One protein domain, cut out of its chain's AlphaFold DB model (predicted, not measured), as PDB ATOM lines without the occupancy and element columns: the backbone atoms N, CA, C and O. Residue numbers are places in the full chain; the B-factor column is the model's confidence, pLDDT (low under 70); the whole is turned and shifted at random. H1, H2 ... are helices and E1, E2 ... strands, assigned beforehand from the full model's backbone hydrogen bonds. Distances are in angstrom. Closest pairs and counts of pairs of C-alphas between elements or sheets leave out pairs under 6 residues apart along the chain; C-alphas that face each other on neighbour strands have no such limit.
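What this domain is: This is residues 10 to 119 of the 687 residues of the protein "Hypothetical protein" of Polarella glacialis (UniProt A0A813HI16). A strongly twisted sheet of six strands has helix H1 packed over one face; H2 lies off the sheet near the end of H1, and H3 leads away, its residues 107 to 119 sticking out. The printed part has 110 residues, with three named helices and six named strands in the order E1 E2 H1 E3 E4 E5 E6 H2 H3. The antiparallel sheet runs E2 E1 E6 E5 E4 E3; with H1 it makes two layers, class mixed. The whole is compact, radius of gyration of the C-alphas 15.2 A, and flat, spanning 41 by 38 by 20 A.

How they stand to each other: Start at E1, residues 10 to 14, and E2, residues 17 to 20, a hairpin with N 12 and O 19 within hydrogen-bond range at 2.9 A. H1, residues 23 to 34, is on the sheet, height 7.3 A. Next find a meander, each strand the antiparallel neighbour of the one before: E3, residues 39 to 43, E4, 51 to 55, E5, 60 to 62, and E6, 69 to 75. Look for N 40 and O 54, 2.9 A; N 55 and O 60, 2.8 A; N 61 and O 70, 2.8 A. The closest C-alphas of H1 and E3 are Ala 32 and Val 40, 6.3 A. E6 pairs staggered, with E5 over 69 to 71 and E1 over 72 to 74; N 11 and O 73 are 2.8 A apart. H2, residues 80 to 97, touches H1 with residues 82 to 86 alone, the closest C-alphas, Gln 34 and Arg 86, at 5.4 A; the tilt is steep, 67 degrees, the same way. H3, residues 105 to 119, is apart from H2 and only grazes the sheet with residue 105. In H1 and H2 every O i to N i+4 pair is within hydrogen-bond range, in H3 8 of 11.

Where its parts are: Find C-alpha 10 at (77.011, 72.524, 97.514), where E1 begins. E6 is 19.9 A long, H1 16.3 A, H2 25.8 A and H3 22.2 A, ending at C-alpha 119, (107.262, 90.521, 83.421).

The domain as a whole: The C-alphas farthest apart, Phe 80 and Leu 119, are 47.6 A apart. The printed part has no cut and no long link. Mean pLDDT of the printed part is 75.5; it is under 70 at residues 43 to 50, 78, 93 to 94, 96 to 103 and 111 to 119.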
ATOM      1  N   TRP A  10      75.564  72.346  97.495       87.44
ATOM      2  CA  TRP A  10      77.011  72.524  97.514       87.44
ATOM      3  C   TRP A  10      77.435  73.218  98.812       87.44
ATOM      4  O   TRP A  10      76.772  74.146  99.284       87.44
ATOM      5  N   GLN A  11      78.559  72.789  99.382       90.06
ATOM      6  CA  GLN A  11      79.120  73.315 100.625       90.06
ATOM      7  C   GLN A  11      80.599  73.683 100.490       90.06
ATOM      8  O   GLN A  11      81.307  73.144  99.638       90.06
ATOM      9  N   TRP A  12      81.077  74.566 101.368       88.62
ATOM     10  CA  TRP A  12      82.479  74.968 101.493       88.62
ATOM     11  C   TRP A  12      82.957  74.970 102.949       88.62
ATOM     12  O   TRP A  12      82.182  75.176 103.886       88.62
ATOM     13  N   GLU A  13      84.250  74.723 103.137       88.38
ATOM     14  CA  GLU A  13      84.912  74.580 104.435       88.38
ATOM     15  C   GLU A  13      85.126  75.942 105.128       88.38
ATOM     16  O   GLU A  13      85.941  76.764 104.702       88.38
ATOM     17  N   HIS A  14      84.399  76.199 106.220       84.44
ATOM     18  CA  HIS A  14      84.572  77.377 107.076       84.44
ATOM     19  C   HIS A  14      85.254  76.996 108.402       84.44
ATOM     20  O   HIS A  14      85.225  75.846 108.835       84.44
ATOM     21  N   ARG A  15      85.791  77.990 109.128       80.81
ATOM     22  CA  ARG A  15      86.412  77.827 110.465       80.81
ATOM     23  C   ARG A  15      85.509  77.177 111.530       80.81
ATOM     24  O   ARG A  15      85.977  76.880 112.619       80.81
ATOM     25  N   THR A  16      84.219  77.014 111.243       82.31
ATOM     26  CA  THR A  16      83.186  76.487 112.152       82.31
ATOM     27  C   THR A  16      82.476  75.259 111.563       82.31
ATOM     28  O   THR A  16      81.332  75.001 111.920       82.31
ATOM     29  N   GLY A  17      83.099  74.561 110.607       86.19
ATOM     30  CA  GLY A  17      82.485  73.472 109.837       86.19
ATOM     31  C   GLY A  17      82.045  73.899 108.434       86.19
ATOM     32  O   GLY A  17      82.347  75.002 107.982       86.19
ATOM     33  N   PHE A  18      81.344  73.017 107.723       86.88
ATOM     34  CA  PHE A  18      80.884  73.288 106.361       86.88
ATOM     35  C   PHE A  18      79.689  74.251 106.328       86.88
ATOM     36  O   PHE A  18      78.802  74.197 107.178       86.88
ATOM     37  N   LYS A  19      79.669  75.140 105.330       86.75
ATOM     38  CA  LYS A  19      78.572  76.080 105.060       86.75
ATOM     39  C   LYS A  19      78.038  75.879 103.650       86.75
ATOM     40  O   LYS A  19      78.818  75.657 102.730       86.75
ATOM     41  N   ASN A  20      76.725  75.997 103.482       86.44
ATOM     42  CA  ASN A  20      76.084  75.937 102.170       86.44
ATOM     43  C   ASN A  20      76.484  77.150 101.311       86.44
ATOM     44  O   ASN A  20      76.703  78.246 101.833       86.44
ATOM     45  N   TYR A  21      76.553  76.951  99.997       84.38
ATOM     46  CA  TYR A  21      76.479  78.042  99.026       84.38
ATOM     47  C   TYR A  21      75.022  78.487  98.844       84.38
ATOM     48  O   TYR A  21      74.099  77.673  98.937       84.38
ATOM     49  N   ASP A  22      74.812  79.765  98.526       82.50
ATOM     50  CA  ASP A  22      73.478  80.292  98.225       82.50
ATOM     51  C   ASP A  22      72.842  79.574  97.030       82.50
ATOM     52  O   ASP A  22      73.534  79.089  96.135       82.50
ATOM     53  N   PHE A  23      71.510  79.547  96.968       78.50
ATOM     54  CA  PHE A  23      70.755  78.808  95.949       78.50
ATOM     55  C   PHE A  23      71.194  79.121  94.504       78.50
ATOM     56  O   PHE A  23      71.407  78.212  93.701       78.50
ATOM     57  N   ARG A  24      71.419  80.405  94.179       79.00
ATOM     58  CA  ARG A  24      71.919  80.832  92.855       79.00
ATOM     59  C   ARG A  24      73.339  80.340  92.567       79.00
ATOM     60  O   ARG A  24      73.631  79.969  91.433       79.00
ATOM     61  N   ALA A  25      74.215  80.343  93.572       80.00
ATOM     62  CA  ALA A  25      75.569  79.820  93.438       80.00
ATOM     63  C   ALA A  25      75.522  78.298  93.253       80.00
ATOM     64  O   ALA A  25      76.021  77.804  92.250       80.00
ATOM     65  N   THR A  26      74.819  77.578  94.129       84.88
ATOM     66  CA  THR A  26      74.574  76.127  94.057       84.88
ATOM     67  C   THR A  26      74.071  75.688  92.677       84.88
ATOM     68  O   THR A  26      74.639  74.765  92.096       84.88
ATOM     69  N   ALA A  27      73.100  76.396  92.089       82.12
ATOM     70  CA  ALA A  27      72.610  76.111  90.737       82.12
ATOM     71  C   ALA A  27      73.679  76.310  89.639       82.12
ATOM     72  O   ALA A  27      73.801  75.468  88.751       82.12
ATOM     73  N   ARG A  28      74.487  77.383  89.702       82.50
ATOM     74  CA  ARG A  28      75.592  77.619  88.743       82.50
ATOM     75  C   ARG A  28      76.731  76.608  88.907       82.50
ATOM     76  O   ARG A  28      77.307  76.192  87.906       82.50
ATOM     77  N   ILE A  29      77.044  76.205  90.141       87.31
ATOM     78  CA  ILE A  29      78.047  75.171  90.430       87.31
ATOM     79  C   ILE A  29      77.586  73.829  89.856       87.31
ATOM     80  O   ILE A  29      78.347  73.187  89.137       87.31
ATOM     81  N   GLU A  30      76.342  73.426  90.123       87.31
ATOM     82  CA  GLU A  30      75.808  72.146  89.653       87.31
ATOM     83  C   GLU A  30      75.680  72.102  88.123       87.31
ATOM     84  O   GLU A  30      76.094  71.118  87.517       87.31
ATOM     85  N   ASP A  31      75.196  73.165  87.472       83.75
ATOM     86  CA  ASP A  31      75.154  73.242  86.005       83.75
ATOM     87  C   ASP A  31      76.562  73.141  85.391       83.75
ATOM     88  O   ASP A  31      76.795  72.341  84.481       83.75
ATOM     89  N   ALA A  32      77.543  73.868  85.937       82.88
ATOM     90  CA  ALA A  32      78.929  73.789  85.481       82.88
ATOM     91  C   ALA A  32      79.545  72.389  85.683       82.88
ATOM     92  O   ALA A  32      80.220  71.871  84.785       82.88
ATOM     93  N   PHE A  33      79.265  71.755  86.823       85.00
ATOM     94  CA  PHE A  33      79.703  70.400  87.151       85.00
ATOM     95  C   PHE A  33      79.082  69.355  86.212       85.00
ATOM     96  O   PHE A  33      79.797  68.529  85.650       85.00
ATOM     97  N   GLN A  34      77.769  69.417  85.962       82.88
ATOM     98  CA  GLN A  34      77.054  68.500  85.061       82.88
ATOM     99  C   GLN A  34      77.452  68.689  83.584       82.88
ATOM    100  O   GLN A  34      77.467  67.730  82.803       82.88
ATOM    101  N   ARG A  35      77.854  69.905  83.190       77.88
ATOM    102  CA  ARG A  35      78.479  70.187  81.884       77.88
ATOM    103  C   ARG A  35      79.918  69.674  81.765       77.88
ATOM    104  O   ARG A  35      80.488  69.788  80.683       77.88
ATOM    105  N   GLY A  36      80.523  69.141  82.829       72.31
ATOM    106  CA  GLY A  36      81.917  68.688  82.809       72.31
ATOM    107  C   GLY A  36      82.894  69.836  82.535       72.31
ATOM    108  O   GLY A  36      83.784  69.705  81.694       72.31
ATOM    109  N   LEU A  37      82.679  71.007  83.147       77.44
ATOM    110  CA  LEU A  37      83.708  72.052  83.200       77.44
ATOM    111  C   LEU A  37      84.812  71.643  84.198       77.44
ATOM    112  O   LEU A  37      84.507  70.989  85.194       77.44
ATOM    113  N   PRO A  38      86.083  72.035  83.982       76.38
ATOM    114  CA  PRO A  38      87.161  71.779  84.945       76.38
ATOM    115  C   PRO A  38      87.032  72.636  86.211       76.38
ATOM    116  O   PRO A  38      87.448  72.231  87.300       76.38
ATOM    117  N   ARG A  39      86.460  73.835  86.060       84.00
ATOM    118  CA  ARG A  39      86.318  74.852  87.098       84.00
ATOM    119  C   ARG A  39      85.080  75.718  86.859       84.00
ATOM    120  O   ARG A  39      84.592  75.792  85.733       84.00
ATOM    121  N   VAL A  40      84.599  76.394  87.898       85.88
ATOM    122  CA  VAL A  40      83.557  77.431  87.811       85.88
ATOM    123  C   VAL A  40      83.992  78.663  88.599       85.88
ATOM    124  O   VAL A  40      84.626  78.537  89.646       85.88
ATOM    125  N   ARG A  41      83.662  79.863  88.109       82.81
ATOM    126  CA  ARG A  41      83.873  81.115  88.848       82.81
ATOM    127  C   ARG A  41      82.556  81.596  89.447       82.81
ATOM    128  O   ARG A  41      81.520  81.558  88.784       82.81
ATOM    129  N   LEU A  42      82.601  82.051  90.695       82.06
ATOM    130  CA  LEU A  42      81.449  82.561  91.441       82.06
ATOM    131  C   LEU A  42      81.770  83.930  92.034       82.06
ATOM    132  O   LEU A  42      82.877  84.137  92.522       82.06
ATOM    133  N   LYS A  43      80.780  84.819  92.085       69.31
ATOM    134  CA  LYS A  43      80.774  85.944  93.029       69.31
ATOM    135  C   LYS A  43      80.326  85.386  94.385       69.31
ATOM    136  O   LYS A  43      79.306  84.699  94.431       69.31
ATOM    137  N   ALA A  44      81.113  85.586  95.443       62.06
ATOM    138  CA  ALA A  44      80.749  85.167  96.798       62.06
ATOM    139  C   ALA A  44      81.522  85.964  97.858       62.06
ATOM    140  O   ALA A  44      82.738  86.130  97.763       62.06
ATOM    141  N   GLY A  45      80.839  86.420  98.907       55.94
ATOM    142  CA  GLY A  45      81.439  87.127 100.045       55.94
ATOM    143  C   GLY A  45      80.390  87.905 100.842       55.94
ATOM    144  O   GLY A  45      79.227  87.928 100.468       55.94
ATOM    145  N   LYS A  46      80.784  88.612 101.914       49.88
ATOM    146  CA  LYS A  46      79.856  89.478 102.688       49.88
ATOM    147  C   LYS A  46      79.243  90.646 101.882       49.88
ATOM    148  O   LYS A  46      78.391  91.345 102.415       49.88
ATOM    149  N   LEU A  47      79.726  90.873 100.661       51.56
ATOM    150  CA  LEU A  47      79.419  91.992  99.762       51.56
ATOM    151  C   LEU A  47      79.434  91.554  98.276       51.56
ATOM    152  O   LEU A  47      79.557  92.403  97.406       51.56
ATOM    153  N   ASP A  48      79.433  90.243  97.978       55.31
ATOM    154  CA  ASP A  48      79.639  89.657  96.627       55.31
ATOM    155  C   ASP A  48      80.906  90.104  95.848       55.31
ATOM    156  O   ASP A  48      81.144  89.690  94.716       55.31
ATOM    157  N   ASP A  49      81.792  90.865  96.494       54.91
ATOM    158  CA  ASP A  49      82.933  91.574  95.895       54.91
ATOM    159  C   ASP A  49      84.143  90.692  95.494       54.91
ATOM    160  O   ASP A  49      85.126  91.162  94.903       54.91
ATOM    161  N   THR A  50      84.123  89.406  95.847       57.91
ATOM    162  CA  THR A  50      85.237  88.467  95.636       57.91
ATOM    163  C   THR A  50      84.881  87.381  94.614       57.91
ATOM    164  O   THR A  50      84.044  86.529  94.918       57.91
ATOM    165  N   PRO A  51      85.530  87.353  93.429       71.25
ATOM    166  CA  PRO A  51      85.438  86.232  92.509       71.25
ATOM    167  C   PRO A  51      86.234  85.066  93.091       71.25
ATOM    168  O   PRO A  51      87.440  85.174  93.305       71.25
ATOM    169  N   MET A  52      85.555  83.961  93.362       80.25
ATOM    170  CA  MET A  52      86.142  82.721  93.857       80.25
ATOM    171  C   MET A  52      86.141  81.685  92.738       80.25
ATOM    172  O   MET A  52      85.161  81.557  92.002       80.25
ATOM    173  N   GLU A  53      87.236  80.942  92.610       85.12
ATOM    174  CA  GLU A  53      87.392  79.913  91.583       85.12
ATOM    175  C   GLU A  53      87.272  78.531  92.230       85.12
ATOM    176  O   GLU A  53      88.047  78.184  93.118       85.12
ATOM    177  N   LEU A  54      86.279  77.744  91.820       88.06
ATOM    178  CA  LEU A  54      86.072  76.379  92.299       88.06
ATOM    179  C   LEU A  54      86.641  75.405  91.271       88.06
ATOM    180  O   LEU A  54      86.219  75.420  90.117       88.06
ATOM    181  N   PHE A  55      87.559  74.542  91.694       87.62
ATOM    182  CA  PHE A  55      88.170  73.500  90.870       87.62
ATOM    183  C   PHE A  55      87.504  72.161  91.186       87.62
ATOM    184  O   PHE A  55      87.607  71.648  92.301       87.62
ATOM    185  N   PHE A  56      86.815  71.584  90.200       86.19
ATOM    186  CA  PHE A  56      85.991  70.386  90.393       86.19
ATOM    187  C   PHE A  56      86.793  69.087  90.483       86.19
ATOM    188  O   PHE A  56      86.273  68.084  90.964       86.19
ATOM    189  N   TYR A  57      88.043  69.086  90.011       81.38
ATOM    190  CA  TYR A  57      88.905  67.908  90.075       81.38
ATOM    191  C   TYR A  57      89.473  67.694  91.484       81.38
ATOM    192  O   TYR A  57      89.332  66.611  92.045       81.38
ATOM    193  N   ASP A  58      90.041  68.748  92.075       82.44
ATOM    194  CA  ASP A  58      90.620  68.708  93.426       82.44
ATOM    195  C   ASP A  58      89.583  68.978  94.533       82.44
ATOM    196  O   ASP A  58      89.895  68.862  95.717       82.44
ATOM    197  N   MET A  59      88.348  69.343  94.160       87.25
ATOM    198  CA  MET A  59      87.260  69.736  95.065       87.25
ATOM    199  C   MET A  59      87.689  70.838  96.047       87.25
ATOM    200  O   MET A  59      87.480  70.751  97.262       87.25
ATOM    201  N   ILE A  60      88.245  71.923  95.495       89.12
ATOM    202  CA  ILE A  60      88.632  73.120  96.251       89.12
ATOM    203  C   ILE A  60      88.000  74.407  95.707       89.12
ATOM    204  O   ILE A  60      87.693  74.529  94.525       89.12
ATOM    205  N   GLN A  61      87.870  75.387  96.593       88.88
ATOM    206  CA  GLN A  61      87.571  76.791  96.351       88.88
ATOM    207  C   GLN A  61      88.850  77.601  96.602       88.88
ATOM    208  O   GLN A  61      89.427  77.522  97.688       88.88
ATOM    209  N   PHE A  62      89.269  78.394  95.620       85.56
ATOM    210  CA  PHE A  62      90.419  79.292  95.682       85.56
ATOM    211  C   PHE A  62      89.968  80.757  95.701       85.56
ATOM    212  O   PHE A  62      89.129  81.175  94.898       85.56
ATOM    213  N   ASP A  63      90.553  81.542  96.603       84.44
ATOM    214  CA  ASP A  63      90.409  82.998  96.651       84.44
ATOM    215  C   ASP A  63      91.649  83.671  96.021       84.44
ATOM    216  O   ASP A  63      92.723  83.680  96.632       84.44
ATOM    217  N   PRO A  64      91.535  84.285  94.828       70.38
ATOM    218  CA  PRO A  64      92.657  84.919  94.144       70.38
ATOM    219  C   PRO A  64      93.122  86.235  94.788       70.38
ATOM    220  O   PRO A  64      94.226  86.683  94.455       70.38
ATOM    221  N   LYS A  65      92.334  86.857  95.686       70.06
ATOM    222  CA  LYS A  65      92.746  88.050  96.449       70.06
ATOM    223  C   LYS A  65      93.584  87.661  97.668       70.06
ATOM    224  O   LYS A  65      94.623  88.276  97.889       70.06
ATOM    225  N   THR A  66      93.153  86.658  98.441       75.19
ATOM    226  CA  THR A  66      93.835  86.265  99.695       75.19
ATOM    227  C   THR A  66      94.794  85.080  99.561       75.19
ATOM    228  O   THR A  66      95.570  84.832 100.479       75.19
ATOM    229  N   GLY A  67      94.754  84.341  98.449       74.12
ATOM    230  CA  GLY A  67      95.554  83.131  98.224       74.12
ATOM    231  C   GLY A  67      95.059  81.893  98.981       74.12
ATOM    232  O   GLY A  67      95.683  80.839  98.897       74.12
ATOM    233  N   ASN A  68      93.951  81.991  99.723       80.88
ATOM    234  CA  ASN A  68      93.440  80.883 100.524       80.88
ATOM    235  C   ASN A  68      92.749  79.818  99.659       80.88
ATOM    236  O   ASN A  68      91.929  80.140  98.798       80.88
ATOM    237  N   CYS A  69      93.013  78.550  99.978       84.50
ATOM    238  CA  CYS A  69      92.270  77.395  99.475       84.50
ATOM    239  C   CYS A  69      91.353  76.837 100.575       84.50
ATOM    240  O   CYS A  69      91.725  76.829 101.750       84.50
ATOM    241  N   ARG A  70      90.161  76.362 100.206       87.50
ATOM    242  CA  ARG A  70      89.171  75.717 101.093       87.50
ATOM    243  C   ARG A  70      88.574  74.508 100.388       87.50
ATOM    244  O   ARG A  70      88.376  74.572  99.179       87.50
ATOM    245  N   LYS A  71      88.246  73.427 101.093       88.88
ATOM    246  CA  LYS A  71      87.562  72.285 100.463       88.88
ATOM    247  C   LYS A  71      86.105  72.612 100.142       88.88
ATOM    248  O   LYS A  71      85.458  73.377 100.861       88.88
ATOM    249  N   ILE A  72      85.583  71.994  99.086       90.88
ATOM    250  CA  ILE A  72      84.156  72.006  98.740       90.88
ATOM    251  C   ILE A  72      83.585  70.589  98.732       90.88
ATOM    252  O   ILE A  72      84.294  69.616  98.486       90.88
ATOM    253  N   LEU A  73      82.287  70.474  99.003       89.12
ATOM    254  CA  LEU A  73      81.541  69.216  98.997       89.12
ATOM    255  C   LEU A  73      80.246  69.380  98.200       89.12
ATOM    256  O   LEU A  73      79.632  70.446  98.218       89.12
ATOM    257  N   ARG A  74      79.813  68.303  97.541       87.81
ATOM    258  CA  ARG A  74      78.487  68.176  96.925       87.81
ATOM    259  C   ARG A  74      77.689  67.147  97.715       87.81
ATOM    260  O   ARG A  74      78.130  66.008  97.845       87.81
ATOM    261  N   ILE A  75      76.518  67.537  98.198       84.50
ATOM    262  CA  ILE A  75      75.570  66.678  98.912       84.50
ATOM    263  C   ILE A  75      74.312  66.574  98.054       84.50
ATOM    264  O   ILE A  75      73.815  67.588  97.580       84.50
ATOM    265  N   GLY A  76      73.816  65.360  97.826       79.31
ATOM    266  CA  GLY A  76      72.621  65.108  97.018       79.31
ATOM    267  C   GLY A  76      72.791  63.909  96.083       79.31
ATOM    268  O   GLY A  76      73.928  63.510  95.799       79.31
ATOM    269  N   PRO A  77      71.693  63.321  95.584       75.31
ATOM    270  CA  PRO A  77      71.745  62.119  94.763       75.31
ATOM    271  C   PRO A  77      72.588  62.327  93.494       75.31
ATOM    272  O   PRO A  77      72.582  63.390  92.864       75.31
ATOM    273  N   THR A  78      73.339  61.291  93.119       68.06
ATOM    274  CA  THR A  78      74.065  61.202  91.845       68.06
ATOM    275  C   THR A  78      73.449  60.087  91.013       68.06
ATOM    276  O   THR A  78      73.770  58.913  91.198       68.06
ATOM    277  N   GLY A  79      72.554  60.436  90.091       72.00
ATOM    278  CA  GLY A  79      71.962  59.454  89.187       72.00
ATOM    279  C   GLY A  79      73.008  58.854  88.239       72.00
ATOM    280  O   GLY A  79      73.915  59.555  87.777       72.00
ATOM    281  N   PHE A  80      72.851  57.576  87.880       74.31
ATOM    282  CA  PHE A  80      73.690  56.916  86.867       74.31
ATOM    283  C   PHE A  80      73.739  57.731  85.562       74.31
ATOM    284  O   PHE A  80      74.816  58.062  85.069       74.31
ATOM    285  N   TRP A  81      72.573  58.163  85.069       72.81
ATOM    286  CA  TRP A  81      72.443  58.976  83.856       72.81
ATOM    287  C   TRP A  81      73.129  60.345  83.940       72.81
ATOM    288  O   TRP A  81      73.662  60.814  82.938       72.81
ATOM    289  N   GLN A  82      73.170  60.975  85.119       73.38
ATOM    290  CA  GLN A  82      73.902  62.231  85.334       73.38
ATOM    291  C   GLN A  82      75.414  61.987  85.242       73.38
ATOM    292  O   GLN A  82      76.119  62.676  84.508       73.38
ATOM    293  N   SER A  83      75.901  60.935  85.908       74.44
ATOM    294  CA  SER A  83      77.315  60.542  85.888       74.44
ATOM    295  C   SER A  83      77.791  60.136  84.487       74.44
ATOM    296  O   SER A  83      78.883  60.524  84.064       74.44
ATOM    297  N   LEU A  84      76.958  59.402  83.739       75.81
ATOM    298  CA  LEU A  84      77.218  59.029  82.350       75.81
ATOM    299  C   LEU A  84      77.233  60.262  81.438       75.81
ATOM    300  O   LEU A  84      78.194  60.458  80.695       75.81
ATOM    301  N   ARG A  85      76.223  61.138  81.540       77.81
ATOM    302  CA  ARG A  85      76.149  62.388  80.770       77.81
ATOM    303  C   ARG A  85      77.355  63.291  81.031       77.81
ATOM    304  O   ARG A  85      77.903  63.837  80.078       77.81
ATOM    305  N   ARG A  86      77.816  63.400  82.282       82.00
ATOM    306  CA  ARG A  86      79.024  64.164  82.622       82.00
ATOM    307  C   ARG A  86      80.264  63.589  81.935       82.00
ATOM    308  O   ARG A  86      80.984  64.339  81.287       82.00
ATOM    309  N   ARG A  87      80.471  62.265  81.982       78.06
ATOM    310  CA  ARG A  87      81.584  61.599  81.273       78.06
ATOM    311  C   ARG A  87      81.518  61.782  79.754       78.06
ATOM    312  O   ARG A  87      82.560  61.966  79.133       78.06
ATOM    313  N   VAL A  88      80.324  61.766  79.158       79.38
ATOM    314  CA  VAL A  88      80.135  62.044  77.722       79.38
ATOM    315  C   VAL A  88      80.454  63.508  77.392       79.38
ATOM    316  O   VAL A  88      81.159  63.758  76.419       79.38
ATOM    317  N   ASN A  89      80.023  64.468  78.218       78.31
ATOM    318  CA  ASN A  89      80.348  65.891  78.050       78.31
ATOM    319  C   ASN A  89      81.857  66.166  78.204       78.31
ATOM    320  O   ASN A  89      82.433  66.907  77.406       78.31
ATOM    321  N   GLU A  90      82.502  65.547  79.203       72.19
ATOM    322  CA  GLU A  90      83.960  65.562  79.377       72.19
ATOM    323  C   GLU A  90      84.641  65.030  78.102       72.19
ATOM    324  O   GLU A  90      85.444  65.740  77.498       72.19
ATOM    325  N   LEU A  91      84.270  63.828  77.634       74.88
ATOM    326  CA  LEU A  91      84.846  63.182  76.447       74.88
ATOM    327  C   LEU A  91      84.640  63.995  75.157       74.88
ATOM    328  O   LEU A  91      85.582  64.156  74.384       74.88
ATOM    329  N   ALA A  92      83.448  64.552  74.938       73.81
ATOM    330  CA  ALA A  92      83.153  65.397  73.781       73.81
ATOM    331  C   ALA A  92      84.056  66.644  73.745       73.81
ATOM    332  O   ALA A  92      84.537  67.035  72.680       73.81
ATOM    333  N   ARG A  93      84.370  67.227  74.911       66.12
ATOM    334  CA  ARG A  93      85.356  68.311  75.024       66.12
ATOM    335  C   ARG A  93      86.792  67.848  74.810       66.12
ATOM    336  O   ARG A  93      87.556  68.602  74.212       66.12
ATOM    337  N   LEU A  94      87.164  66.638  75.240       68.31
ATOM    338  CA  LEU A  94      88.485  66.070  74.927       68.31
ATOM    339  C   LEU A  94      88.689  65.968  73.413       68.31
ATOM    340  O   LEU A  94      89.732  66.374  72.911       68.31
ATOM    341  N   ILE A  95      87.672  65.480  72.703       72.69
ATOM    342  CA  ILE A  95      87.679  65.330  71.245       72.69
ATOM    343  C   ILE A  95      87.703  66.706  70.560       72.69
ATOM    344  O   ILE A  95      88.517  66.927  69.671       72.69
ATOM    345  N   GLY A  96      86.875  67.658  71.006       66.94
ATOM    346  CA  GLY A  96      86.798  68.993  70.399       66.94
ATOM    347  C   GLY A  96      87.990  69.922  70.681       66.94
ATOM    348  O   GLY A  96      88.244  70.830  69.898       66.94
ATOM    349  N   THR A  97      88.722  69.727  71.786       57.88
ATOM    350  CA  THR A  97      89.844  70.610  72.193       57.88
ATOM    351  C   THR A  97      91.220  69.941  72.165       57.88
ATOM    352  O   THR A  97      92.229  70.611  72.390       57.88
ATOM    353  N   GLY A  98      91.281  68.626  71.939       48.56
ATOM    354  CA  GLY A  98      92.516  67.838  71.922       48.56
ATOM    355  C   GLY A  98      93.249  67.739  73.267       48.56
ATOM    356  O   GLY A  98      94.377  67.251  73.304       48.56
ATOM    357  N   ARG A  99      92.671  68.215  74.383       48.72
ATOM    358  CA  ARG A  99      93.352  68.279  75.690       48.72
ATOM    359  C   ARG A  99      92.500  67.738  76.831       48.72
ATOM    360  O   ARG A  99      91.358  68.144  77.025       48.72
ATOM    361  N   SER A 100      93.112  66.900  77.674       50.03
ATOM    362  CA  SER A 100      92.551  66.527  78.976       50.03
ATOM    363  C   SER A 100      92.638  67.691  79.956       50.03
ATOM    364  O   SER A 100      93.601  67.818  80.708       50.03
ATOM    365  N   GLN A 101      91.614  68.548  79.968       56.56
ATOM    366  CA  GLN A 101      91.455  69.563  81.010       56.56
ATOM    367  C   GLN A 101      90.945  68.946  82.322       56.56
ATOM    368  O   GLN A 101      89.883  69.284  82.832       56.56
ATOM    369  N   ARG A 102      91.757  68.071  82.918       62.69
ATOM    370  CA  ARG A 102      91.806  67.914  84.375       62.69
ATOM    371  C   ARG A 102      92.777  68.967  84.902       62.69
ATOM    372  O   ARG A 102      93.948  68.674  85.113       62.69
ATOM    373  N   MET A 103      92.309  70.209  85.022       62.62
ATOM    374  CA  MET A 103      93.137  71.298  85.541       62.62
ATOM    375  C   MET A 103      93.297  71.125  87.053       62.62
ATOM    376  O   MET A 103      92.405  71.480  87.821       62.62
ATOM    377  N   VAL A 104      94.437  70.561  87.454       76.44
ATOM    378  CA  VAL A 104      94.849  70.468  88.858       76.44
ATOM    379  C   VAL A 104      95.280  71.856  89.330       76.44
ATOM    380  O   VAL A 104      96.001  72.559  88.616       76.44
ATOM    381  N   PHE A 105      94.910  72.247  90.545       78.31
ATOM    382  CA  PHE A 105      95.249  73.546  91.128       78.31
ATOM    383  C   PHE A 105      96.759  73.836  91.108       78.31
ATOM    384  O   PHE A 105      97.181  74.929  90.745       78.31
ATOM    385  N   ALA A 106      97.592  72.826  91.375       76.62
ATOM    386  CA  ALA A 106      99.049  72.945  91.298       76.62
ATOM    387  C   ALA A 106      99.578  73.288  89.884       76.62
ATOM    388  O   ALA A 106     100.650  73.876  89.756       76.62
ATOM    389  N   GLN A 107      98.856  72.935  88.813       74.50
ATOM    390  CA  GLN A 107      99.209  73.336  87.442       74.50
ATOM    391  C   GLN A 107      98.819  74.795  87.178       74.50
ATOM    392  O   GLN A 107      99.613  75.549  86.617       74.50
ATOM    393  N   TYR A 108      97.628  75.193  87.631       73.50
ATOM    394  CA  TYR A 108      97.150  76.578  87.589       73.50
ATOM    395  C   TYR A 108      98.094  77.525  88.354       73.50
ATOM    396  O   TYR A 108      98.451  78.595  87.859       73.50
ATOM    397  N   GLU A 109      98.567  77.116  89.535       76.12
ATOM    398  CA  GLU A 109      99.470  77.925  90.354       76.12
ATOM    399  C   GLU A 109     100.859  78.086  89.717       76.12
ATOM    400  O   GLU A 109     101.386  79.199  89.704       76.12
ATOM    401  N   ARG A 110     101.417  77.028  89.103       75.62
ATOM    402  CA  ARG A 110     102.670  77.117  88.324       75.62
ATOM    403  C   ARG A 110     102.553  78.101  87.165       75.62
ATOM    404  O   ARG A 110     103.367  79.013  87.075       75.62
ATOM    405  N   GLN A 111     101.497  77.994  86.353       67.00
ATOM    406  CA  GLN A 111     101.245  78.947  85.262       67.00
ATOM    407  C   GLN A 111     101.196  80.395  85.774       67.00
ATOM    408  O   GLN A 111     101.769  81.291  85.156       67.00
ATOM    409  N   ARG A 112     100.584  80.629  86.944       69.00
ATOM    410  CA  ARG A 112     100.527  81.957  87.575       69.00
ATOM    411  C   ARG A 112     101.871  82.435  88.150       69.00
ATOM    412  O   ARG A 112     102.044  83.639  88.323       69.00
ATOM    413  N   GLN A 113     102.808  81.535  88.456       68.44
ATOM    414  CA  GLN A 113     104.175  81.880  88.872       68.44
ATOM    415  C   GLN A 113     105.086  82.175  87.675       68.44
ATOM    416  O   GLN A 113     105.831  83.150  87.723       68.44
ATOM    417  N   ASP A 114     104.998  81.403  86.593       65.19
ATOM    418  CA  ASP A 114     105.812  81.634  85.393       65.19
ATOM    419  C   ASP A 114     105.422  82.952  84.696       65.19
ATOM    420  O   ASP A 114     106.296  83.734  84.319       65.19
ATOM    421  N   LEU A 115     104.124  83.290  84.680       55.66
ATOM    422  CA  LEU A 115     103.620  84.611  84.269       55.66
ATOM    423  C   LEU A 115     104.237  85.782  85.055       55.66
ATOM    424  O   LEU A 115     104.359  86.878  84.515       55.66
ATOM    425  N   ARG A 116     104.651  85.577  86.315       57.16
ATOM    426  CA  ARG A 116     105.327  86.619  87.111       57.16
ATOM    427  C   ARG A 116     106.793  86.824  86.741       57.16
ATOM    428  O   ARG A 116     107.331  87.860  87.097       57.16
ATOM    429  N   ARG A 117     107.430  85.859  86.069       56.03
ATOM    430  CA  ARG A 117     108.839  85.940  85.648       56.03
ATOM    431  C   ARG A 117     109.006  86.560  84.264       56.03
ATOM    432  O   ARG A 117     109.991  87.244  84.036       56.03
ATOM    433  N   GLY A 118     108.040  86.360  83.364       52.16
ATOM    434  CA  GLY A 118     108.054  86.992  82.036       52.16
ATOM    435  C   GLY A 118     107.895  88.519  82.063       52.16
ATOM    436  O   GLY A 118     108.204  89.174  81.080       52.16
ATOM    437  N   LEU A 119     107.451  89.082  83.193       51.28
ATOM    438  CA  LEU A 119     107.262  90.521  83.421       51.28
ATOM    439  C   LEU A 119     108.564  91.355  83.444       51.28
ATOM    440  O   LEU A 119     108.466  92.580  83.439       51.28
TER     441      LEU A 119